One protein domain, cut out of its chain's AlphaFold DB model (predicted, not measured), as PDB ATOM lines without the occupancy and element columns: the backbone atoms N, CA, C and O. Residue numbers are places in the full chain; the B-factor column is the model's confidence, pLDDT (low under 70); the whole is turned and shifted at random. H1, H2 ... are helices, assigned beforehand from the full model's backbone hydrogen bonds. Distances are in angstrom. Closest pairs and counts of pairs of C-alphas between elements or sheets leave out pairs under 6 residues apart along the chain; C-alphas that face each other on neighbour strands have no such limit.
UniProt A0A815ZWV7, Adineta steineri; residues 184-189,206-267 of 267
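This is residues 184 to 189 and 206 to 267 of the 267 residues of a protein of Adineta steineri (UniProt A0A815ZWV7). Helices H2 and H1 meet near their ends as an L, and a long tail with no named element, residues 244 to 267, folds back along H2 and runs out past its beginning. Residues 206 to 216, of which 211 to 216 belong to H1, stick out. The printed part has 68 residues with two named helices, H1 then H2, and no named strand; the class is all helix, with 29 residues, under half, in named elements. The whole is only just loose, close to extended, with a radius of gyration of the C-alphas of 16.1 A and spans of 45 by 30 by 26 A.

H2, residues 228 to 243, touches H1, residues 211 to 223, with its residues 228 to 231 alone; the closest C-alphas, of Pro 228 and Ala 221, are 5.8 A apart. Their lines are about perpendicular, at 75 degrees. In both, every O i to N i+4 pair is within hydrogen-bond range.

H2 measures 22.3 A, ending at C-alpha 243 (-27.860, -33.629, -4.228). H1 measures 18.0 A, from C-alpha 211 (-11.955, -48.388, 11.653).

Residues 190 to 205 are not printed; C-alphas 189 and 206 are 20.4 A apart. H1 to H2 is a tight link. No printed residue is under pLDDT 70.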
ATOM      1  N   ILE A 184     -38.002 -37.191  -6.387       80.50
ATOM      2  CA  ILE A 184     -36.737 -36.570  -5.992       80.50
ATOM      3  C   ILE A 184     -35.916 -36.350  -7.264       80.50
ATOM      4  O   ILE A 184     -35.714 -37.279  -8.055       80.50
ATOM      5  N   ILE A 185     -35.477 -35.113  -7.483       81.19
ATOM      6  CA  ILE A 185     -34.682 -34.763  -8.662       81.19
ATOM      7  C   ILE A 185     -33.232 -35.084  -8.330       81.19
ATOM      8  O   ILE A 185     -32.548 -34.306  -7.675       81.19
ATOM      9  N   LEU A 186     -32.782 -36.257  -8.758       87.06
ATOM     10  CA  LEU A 186     -31.387 -36.666  -8.646       87.06
ATOM     11  C   LEU A 186     -30.654 -36.375  -9.959       87.06
ATOM     12  O   LEU A 186     -31.279 -36.444 -11.020       87.06
ATOM     13  N   PRO A 187     -29.347 -36.069  -9.926       87.62
ATOM     14  CA  PRO A 187     -28.551 -36.013 -11.139       87.62
ATOM     15  C   PRO A 187     -28.523 -37.403 -11.779       87.62
ATOM     16  O   PRO A 187     -28.268 -38.406 -11.114       87.62
ATOM     17  N   PHE A 188     -28.812 -37.458 -13.073       83.62
ATOM     18  CA  PHE A 188     -28.751 -38.675 -13.868       83.62
ATOM     19  C   PHE A 188     -27.978 -38.387 -15.154       83.62
ATOM     20  O   PHE A 188     -28.180 -37.357 -15.792       83.62
ATOM     21  N   ASP A 189     -27.129 -39.325 -15.567       86.62
ATOM     22  CA  ASP A 189     -26.372 -39.198 -16.820       86.62
ATOM     23  C   ASP A 189     -27.235 -39.511 -18.051       86.62
ATOM     24  O   ASP A 189     -26.906 -39.144 -19.178       86.62
ATOM     25  N   ASP A 206     -19.006 -50.970  -3.641       90.00
ATOM     26  CA  ASP A 206     -18.530 -51.135  -2.274       90.00
ATOM     27  C   ASP A 206     -17.666 -49.937  -1.881       90.00
ATOM     28  O   ASP A 206     -16.659 -49.637  -2.524       90.00
ATOM     29  N   ILE A 207     -18.068 -49.247  -0.816       91.44
ATOM     30  CA  ILE A 207     -17.313 -48.139  -0.230       91.44
ATOM     31  C   ILE A 207     -16.865 -48.589   1.164       91.44
ATOM     32  O   ILE A 207     -17.680 -48.578   2.088       91.44
ATOM     33  N   PRO A 208     -15.607 -49.031   1.333       93.00
ATOM     34  CA  PRO A 208     -15.106 -49.416   2.641       93.00
ATOM     35  C   PRO A 208     -14.910 -48.175   3.517       93.00
ATOM     36  O   PRO A 208     -14.389 -47.155   3.062       93.00
ATOM     37  N   PHE A 209     -15.295 -48.282   4.786       93.62
ATOM     38  CA  PHE A 209     -14.971 -47.299   5.816       93.62
ATOM     39  C   PHE A 209     -13.839 -47.838   6.686       93.62
ATOM     40  O   PHE A 209     -13.814 -49.028   7.002       93.62
ATOM     41  N   ASP A 210     -12.893 -46.974   7.049       96.56
ATOM     42  CA  ASP A 210     -11.830 -47.339   7.980       96.56
ATOM     43  C   ASP A 210     -12.354 -47.465   9.422       96.56
ATOM     44  O   ASP A 210     -13.454 -47.021   9.766       96.56
ATOM     45  N   ASN A 211     -11.559 -48.116  10.273       96.75
ATOM     46  CA  ASN A 211     -11.955 -48.388  11.653       96.75
ATOM     47  C   ASN A 211     -12.134 -47.101  12.467       96.75
ATOM     48  O   ASN A 211     -13.047 -47.036  13.285       96.75
ATOM     49  N   ASP A 212     -11.307 -46.080  12.234       97.81
ATOM     50  CA  ASP A 212     -11.364 -44.822  12.983       97.81
ATOM     51  C   ASP A 212     -12.682 -44.083  12.715       97.81
ATOM     52  O   ASP A 212     -13.332 -43.590  13.646       97.81
ATOM     53  N   LEU A 213     -13.134 -44.069  11.457       96.56
ATOM     54  CA  LEU A 213     -14.428 -43.532  11.055       96.56
ATOM     55  C   LEU A 213     -15.580 -44.348  11.645       96.56
ATOM     56  O   LEU A 213     -16.533 -43.758  12.153       96.56
ATOM     57  N   ILE A 214     -15.503 -45.684  11.611       96.88
ATOM     58  CA  ILE A 214     -16.532 -46.560  12.195       96.88
ATOM     59  C   ILE A 214     -16.664 -46.305  13.699       96.88
ATOM     60  O   ILE A 214     -17.778 -46.120  14.189       96.88
ATOM     61  N   HIS A 215     -15.549 -46.252  14.429       97.75
ATOM     62  CA  HIS A 215     -15.554 -45.967  15.863       97.75
ATOM     63  C   HIS A 215     -16.130 -44.583  16.151       97.75
ATOM     64  O   HIS A 215     -17.080 -44.473  16.922       97.75
ATOM     65  N   SER A 216     -15.660 -43.552  15.446       97.75
ATOM     66  CA  SER A 216     -16.169 -42.183  15.602       97.75
ATOM     67  C   SER A 216     -17.673 -42.084  15.320       97.75
ATOM     68  O   SER A 216     -18.396 -41.367  16.010       97.75
ATOM     69  N   PHE A 217     -18.165 -42.814  14.316       97.56
ATOM     70  CA  PHE A 217     -19.582 -42.869  13.966       97.56
ATOM     71  C   PHE A 217     -20.425 -43.521  15.071       97.56
ATOM     72  O   PHE A 217     -21.473 -42.986  15.443       97.56
ATOM     73  N   LEU A 218     -19.974 -44.657  15.609       97.94
ATOM     74  CA  LEU A 218     -20.668 -45.369  16.687       97.94
ATOM     75  C   LEU A 218     -20.648 -44.576  18.000       97.94
ATOM     76  O   LEU A 218     -21.685 -44.469  18.656       97.94
ATOM     77  N   ASP A 219     -19.512 -43.968  18.341       98.12
ATOM     78  CA  ASP A 219     -19.360 -43.131  19.532       98.12
ATOM     79  C   ASP A 219     -20.251 -41.890  19.446       98.12
ATOM     80  O   ASP A 219     -20.932 -41.541  20.413       98.12
ATOM     81  N   TYR A 220     -20.321 -41.250  18.271       98.00
ATOM     82  CA  TYR A 220     -21.214 -40.115  18.059       98.00
ATOM     83  C   TYR A 220     -22.680 -40.520  18.230       98.00
ATOM     84  O   TYR A 220     -23.392 -39.864  18.991       98.00
ATOM     85  N   ALA A 221     -23.119 -41.613  17.594       98.00
ATOM     86  CA  ALA A 221     -24.483 -42.124  17.746       98.00
ATOM     87  C   ALA A 221     -24.821 -42.383  19.224       98.00
ATOM     88  O   ALA A 221     -25.840 -41.900  19.718       98.00
ATOM     89  N   SER A 222     -23.916 -43.050  19.948       97.44
ATOM     90  CA  SER A 222     -24.071 -43.309  21.380       97.44
ATOM     91  C   SER A 222     -24.129 -42.024  22.207       97.44
ATOM     92  O   SER A 222     -24.932 -41.943  23.126       97.44
ATOM     93  N   SER A 223     -23.302 -41.020  21.900       98.19
ATOM     94  CA  SER A 223     -23.264 -39.751  22.643       98.19
ATOM     95  C   SER A 223     -24.528 -38.902  22.483       98.19
ATOM     96  O   SER A 223     -24.774 -38.015  23.295       98.19
ATOM     97  N   GLN A 224     -25.290 -39.141  21.411       97.75
ATOM     98  CA  GLN A 224     -26.528 -38.432  21.085       97.75
ATOM     99  C   GLN A 224     -27.782 -39.260  21.420       97.75
ATOM    100  O   GLN A 224     -28.877 -38.863  21.031       97.75
ATOM    101  N   ASP A 225     -27.632 -40.407  22.096       97.62
ATOM    102  CA  ASP A 225     -28.719 -41.346  22.410       97.62
ATOM    103  C   ASP A 225     -29.543 -41.776  21.174       97.62
ATOM    104  O   ASP A 225     -30.756 -41.993  21.244       97.62
ATOM    105  N   ILE A 226     -28.882 -41.919  20.019       97.69
ATOM    106  CA  ILE A 226     -29.496 -42.390  18.770       97.69
ATOM    107  C   ILE A 226     -28.881 -43.707  18.305       97.69
ATOM    108  O   ILE A 226     -27.738 -44.054  18.593       97.69
ATOM    109  N   THR A 227     -29.645 -44.453  17.517       97.19
ATOM    110  CA  THR A 227     -29.151 -45.674  16.879       97.19
ATOM    111  C   THR A 227     -28.221 -45.353  15.697       97.19
ATOM    112  O   THR A 227     -28.421 -44.347  15.006       97.19
ATOM    113  N   PRO A 228     -27.270 -46.249  15.365       96.75
ATOM    114  CA  PRO A 228     -26.472 -46.152  14.138       96.75
ATOM    115  C   PRO A 228     -27.323 -45.980  12.868       96.75
ATOM    116  O   PRO A 228     -26.960 -45.230  11.965       96.75
ATOM    117  N   PHE A 229     -28.490 -46.633  12.816       95.75
ATOM    118  CA  PHE A 229     -29.439 -46.495  11.712       95.75
ATOM    119  C   PHE A 229     -29.994 -45.069  11.594       95.75
ATOM    120  O   PHE A 229     -29.995 -44.509  10.502       95.75
ATOM    121  N   GLN A 230     -30.427 -44.459  12.704       97.00
ATOM    122  CA  GLN A 230     -30.930 -43.080  12.708       97.00
ATOM    123  C   GLN A 230     -29.852 -42.088  12.262       97.00
ATOM    124  O   GLN A 230     -30.136 -41.227  11.431       97.00
ATOM    125  N   LEU A 231     -28.616 -42.236  12.747       97.69
ATOM    126  CA  LEU A 231     -27.502 -41.395  12.310       97.69
ATOM    127  C   LEU A 231     -27.234 -41.550  10.805       97.69
ATOM    128  O   LEU A 231     -27.128 -40.555  10.089       97.69
ATOM    129  N   GLY A 232     -27.189 -42.788  10.306       96.31
ATOM    130  CA  GLY A 232     -27.031 -43.067   8.876       96.31
ATOM    131  C   GLY A 232     -28.159 -42.469   8.033       96.31
ATOM    132  O   GLY A 232     -27.901 -41.875   6.986       96.31
ATOM    133  N   LEU A 233     -29.401 -42.547   8.513       96.44
ATOM    134  CA  LEU A 233     -30.565 -41.967   7.851       96.44
ATOM    135  C   LEU A 233     -30.480 -40.433   7.792       96.44
ATOM    136  O   LEU A 233     -30.748 -39.853   6.742       96.44
ATOM    137  N   ILE A 234     -30.044 -39.771   8.869       95.81
ATOM    138  CA  ILE A 234     -29.809 -38.314   8.900       95.81
ATOM    139  C   ILE A 234     -28.740 -37.910   7.876       95.81
ATOM    140  O   ILE A 234     -28.926 -36.944   7.126       95.81
ATOM    141  N   ILE A 235     -27.634 -38.654   7.809       95.62
ATOM    142  CA  ILE A 235     -26.573 -38.417   6.821       95.62
ATOM    143  C   ILE A 235     -27.118 -38.604   5.404       95.62
ATOM    144  O   ILE A 235     -26.854 -37.770   4.537       95.62
ATOM    145  N   PHE A 236     -27.920 -39.644   5.168       95.06
ATOM    146  CA  PHE A 236     -28.524 -39.905   3.865       95.06
ATOM    147  C   PHE A 236     -29.500 -38.798   3.442       95.06
ATOM    148  O   PHE A 236     -29.397 -38.296   2.324       95.06
ATOM    149  N   TYR A 237     -30.374 -38.330   4.339       94.38
ATOM    150  CA  TYR A 237     -31.230 -37.166   4.079       94.38
ATOM    151  C   TYR A 237     -30.412 -35.907   3.782       94.38
ATOM    152  O   TYR A 237     -30.720 -35.183   2.839       94.38
ATOM    153  N   THR A 238     -29.329 -35.667   4.528       94.19
ATOM    154  CA  THR A 238     -28.429 -34.524   4.296       94.19
ATOM    155  C   THR A 238     -27.744 -34.614   2.931       94.19
ATOM    156  O   THR A 238     -27.607 -33.612   2.227       94.19
ATOM    157  N   PHE A 239     -27.323 -35.816   2.537       94.19
ATOM    158  CA  PHE A 239     -26.754 -36.084   1.221       94.19
ATOM    159  C   PHE A 239     -27.776 -35.816   0.112       94.19
ATOM    160  O   PHE A 239     -27.483 -35.057  -0.810       94.19
ATOM    161  N   LEU A 240     -28.990 -36.357   0.230       93.25
ATOM    162  CA  LEU A 240     -30.063 -36.141  -0.740       93.25
ATOM    163  C   LEU A 240     -30.490 -34.677  -0.827       93.25
ATOM    164  O   LEU A 240     -30.706 -34.182  -1.929       93.25
ATOM    165  N   TYR A 241     -30.563 -33.961   0.293       91.56
ATOM    166  CA  TYR A 241     -30.844 -32.524   0.317       91.56
ATOM    167  C   TYR A 241     -29.822 -31.744  -0.523       91.56
ATOM    168  O   TYR A 241     -30.197 -30.953  -1.389       91.56
ATOM    169  N   LYS A 242     -28.524 -32.025  -0.335       91.81
ATOM    170  CA  LYS A 242     -27.447 -31.410  -1.129       91.81
ATOM    171  C   LYS A 242     -27.517 -31.809  -2.602       91.81
ATOM    172  O   LYS A 242     -27.285 -30.977  -3.474       91.81
ATOM    173  N   LEU A 243     -27.840 -33.069  -2.879       92.81
ATOM    174  CA  LEU A 243     -27.860 -33.629  -4.228       92.81
ATOM    175  C   LEU A 243     -29.078 -33.172  -5.052       92.81
ATOM    176  O   LEU A 243     -28.988 -33.023  -6.267       92.81
ATOM    177  N   SER A 244     -30.206 -32.916  -4.390       88.69
ATOM    178  CA  SER A 244     -31.492 -32.562  -5.007       88.69
ATOM    179  C   SER A 244     -31.713 -31.059  -5.193       88.69
ATOM    180  O   SER A 244     -32.829 -30.635  -5.483       88.69
ATOM    181  N   HIS A 245     -30.664 -30.241  -5.054       84.94
ATOM    182  CA  HIS A 245     -30.758 -28.776  -5.083       84.94
ATOM    183  C   HIS A 245     -31.699 -28.223  -3.997       84.94
ATOM    184  O   HIS A 245     -32.536 -27.361  -4.262       84.94
ATOM    185  N   ASN A 246     -31.527 -28.696  -2.759       82.25
ATOM    186  CA  ASN A 246     -32.233 -28.234  -1.562       82.25
ATOM    187  C   ASN A 246     -33.738 -28.573  -1.524       82.25
ATOM    188  O   ASN A 246     -34.524 -27.806  -0.961       82.25
ATOM    189  N   GLN A 247     -34.166 -29.716  -2.085       84.19
ATOM    190  CA  GLN A 247     -35.508 -30.234  -1.790       84.19
ATOM    191  C   GLN A 247     -35.588 -30.584  -0.297       84.19
ATOM    192  O   GLN A 247     -34.791 -31.371   0.208       84.19
ATOM    193  N   ASN A 248     -36.530 -29.963   0.410       84.00
ATOM    194  CA  ASN A 248     -36.669 -30.040   1.866       84.00
ATOM    195  C   ASN A 248     -37.747 -31.026   2.339       84.00
ATOM    196  O   ASN A 248     -37.749 -31.393   3.509       84.00
ATOM    197  N   ASP A 249     -38.632 -31.453   1.440       85.50
ATOM    198  CA  ASP A 249     -39.637 -32.484   1.686       85.50
ATOM    199  C   ASP A 249     -39.229 -33.759   0.938       85.50
ATOM    200  O   ASP A 249     -39.398 -33.875  -0.281       85.50
ATOM    201  N   LEU A 250     -38.566 -34.663   1.661       86.44
ATOM    202  CA  LEU A 250     -37.996 -35.900   1.136       86.44
ATOM    203  C   LEU A 250     -38.709 -37.088   1.783       86.44
ATOM    204  O   LEU A 250     -38.629 -37.284   2.992       86.44
ATOM    205  N   CYS A 251     -39.352 -37.920   0.967       87.06
ATOM    206  CA  CYS A 251     -39.963 -39.167   1.415       87.06
ATOM    207  C   CYS A 251     -39.080 -40.352   1.009       87.06
ATOM    208  O   CYS A 251     -38.989 -40.685  -0.174       87.06
ATOM    209  N   ILE A 252     -38.441 -40.998   1.988       88.12
ATOM    210  CA  ILE A 252     -37.582 -42.171   1.782       88.12
ATOM    211  C   ILE A 252     -38.198 -43.388   2.460       88.12
ATOM    212  O   ILE A 252     -38.509 -43.364   3.651       88.12
ATOM    213  N   SER A 253     -38.348 -44.475   1.707       88.44
ATOM    214  CA  SER A 253     -38.775 -45.755   2.255       88.44
ATOM    215  C   SER A 253     -37.616 -46.458   2.955       88.44
ATOM    216  O   SER A 253     -36.484 -46.486   2.475       88.44
ATOM    217  N   CYS A 254     -37.916 -47.059   4.101       90.62
ATOM    218  CA  CYS A 254     -37.002 -47.933   4.823       90.62
ATOM    219  C   CYS A 254     -37.604 -49.335   4.880       90.62
ATOM    220  O   CYS A 254     -38.823 -49.494   4.949       90.62
ATOM    221  N   ILE A 255     -36.752 -50.355   4.853       88.81
ATOM    222  CA  ILE A 255     -37.180 -51.752   4.933       88.81
ATOM    223  C   ILE A 255     -37.064 -52.200   6.387       88.81
ATOM    224  O   ILE A 255     -36.037 -51.986   7.029       88.81
ATOM    225  N   HIS A 256     -38.107 -52.848   6.897       87.88
ATOM    226  CA  HIS A 256     -38.111 -53.468   8.216       87.88
ATOM    227  C   HIS A 256     -38.276 -54.981   8.059       87.88
ATOM    228  O   HIS A 256     -39.050 -55.429   7.219       87.88
ATOM    229  N   ALA A 257     -37.584 -55.776   8.881       87.56
ATOM    230  CA  ALA A 257     -37.648 -57.241   8.802       87.56
ATOM    231  C   ALA A 257     -39.051 -57.803   9.097       87.56
ATOM    232  O   ALA A 257     -39.337 -58.945   8.770       87.56
ATOM    233  N   ASN A 258     -39.902 -57.006   9.750       89.62
ATOM    234  CA  ASN A 258     -41.280 -57.350  10.105       89.62
ATOM    235  C   ASN A 258     -41.423 -58.602  10.999       89.62
ATOM    236  O   ASN A 258     -42.456 -59.259  11.028       89.62
ATOM    237  N   ARG A 259     -40.390 -58.903  11.795       92.25
ATOM    238  CA  ARG A 259     -40.360 -60.011  12.767       92.25
ATOM    239  C   ARG A 259     -40.563 -59.497  14.191       92.25
ATOM    240  O   ARG A 259     -39.686 -59.604  15.042       92.25
ATOM    241  N   TYR A 260     -41.708 -58.863  14.421       91.19
ATOM    242  CA  TYR A 260     -42.021 -58.133  15.658       91.19
ATOM    243  C   TYR A 260     -42.482 -59.027  16.823       91.19
ATOM    244  O   TYR A 260     -42.644 -58.537  17.938       91.19
ATOM    245  N   ARG A 261     -42.688 -60.330  16.587       90.81
ATOM    246  CA  ARG A 261     -42.949 -61.333  17.629       90.81
ATOM    247  C   ARG A 261     -41.902 -62.432  17.599       90.81
ATOM    248  O   ARG A 261     -41.321 -62.704  16.549       90.81
ATOM    249  N   THR A 262     -41.693 -63.085  18.735       90.94
ATOM    250  CA  THR A 262     -40.699 -64.153  18.896       90.94
ATOM    251  C   THR A 262     -40.942 -65.320  17.938       90.94
ATOM    252  O   THR A 262     -39.992 -65.853  17.374       90.94
ATOM    253  N   GLU A 263     -42.202 -65.664  17.671       90.62
ATOM    254  CA  GLU A 263     -42.596 -66.733  16.747       90.62
ATOM    255  C   GLU A 263     -42.175 -66.438  15.296       90.62
ATOM    256  O   GLU A 263     -41.920 -67.364  14.534       90.62
ATOM    257  N   LEU A 264     -42.034 -65.156  14.926       92.12
ATOM    258  CA  LEU A 264     -41.613 -64.724  13.586       92.12
ATOM    259  C   LEU A 264     -40.091 -64.695  13.415       92.12
ATOM    260  O   LEU A 264     -39.585 -64.646  12.295       92.12
ATOM    261  N   GLN A 265     -39.329 -64.695  14.511       90.44
ATOM    262  CA  GLN A 265     -37.878 -64.509  14.446       90.44
ATOM    263  C   GLN A 265     -37.162 -65.667  13.744       90.44
ATOM    264  O   GLN A 265     -36.105 -65.436  13.157       90.44
ATOM    265  N   ASN A 266     -37.755 -66.864  13.756       85.75
ATOM    266  CA  ASN A 266     -37.190 -68.092  13.192       85.75
ATOM    267  C   ASN A 266     -37.892 -68.577  11.905       85.75
ATOM    268  O   ASN A 266     -37.694 -69.731  11.525       85.75
ATOM    269  N   LEU A 267     -38.686 -67.714  11.254       84.88
ATOM    270  CA  LEU A 267     -39.315 -67.984   9.952       84.88
ATOM    271  C   LEU A 267     -38.434 -67.644   8.743       84.88
ATOM    272  O   LEU A 267     -37.524 -66.792   8.867       84.88
TER     273      LEU A 267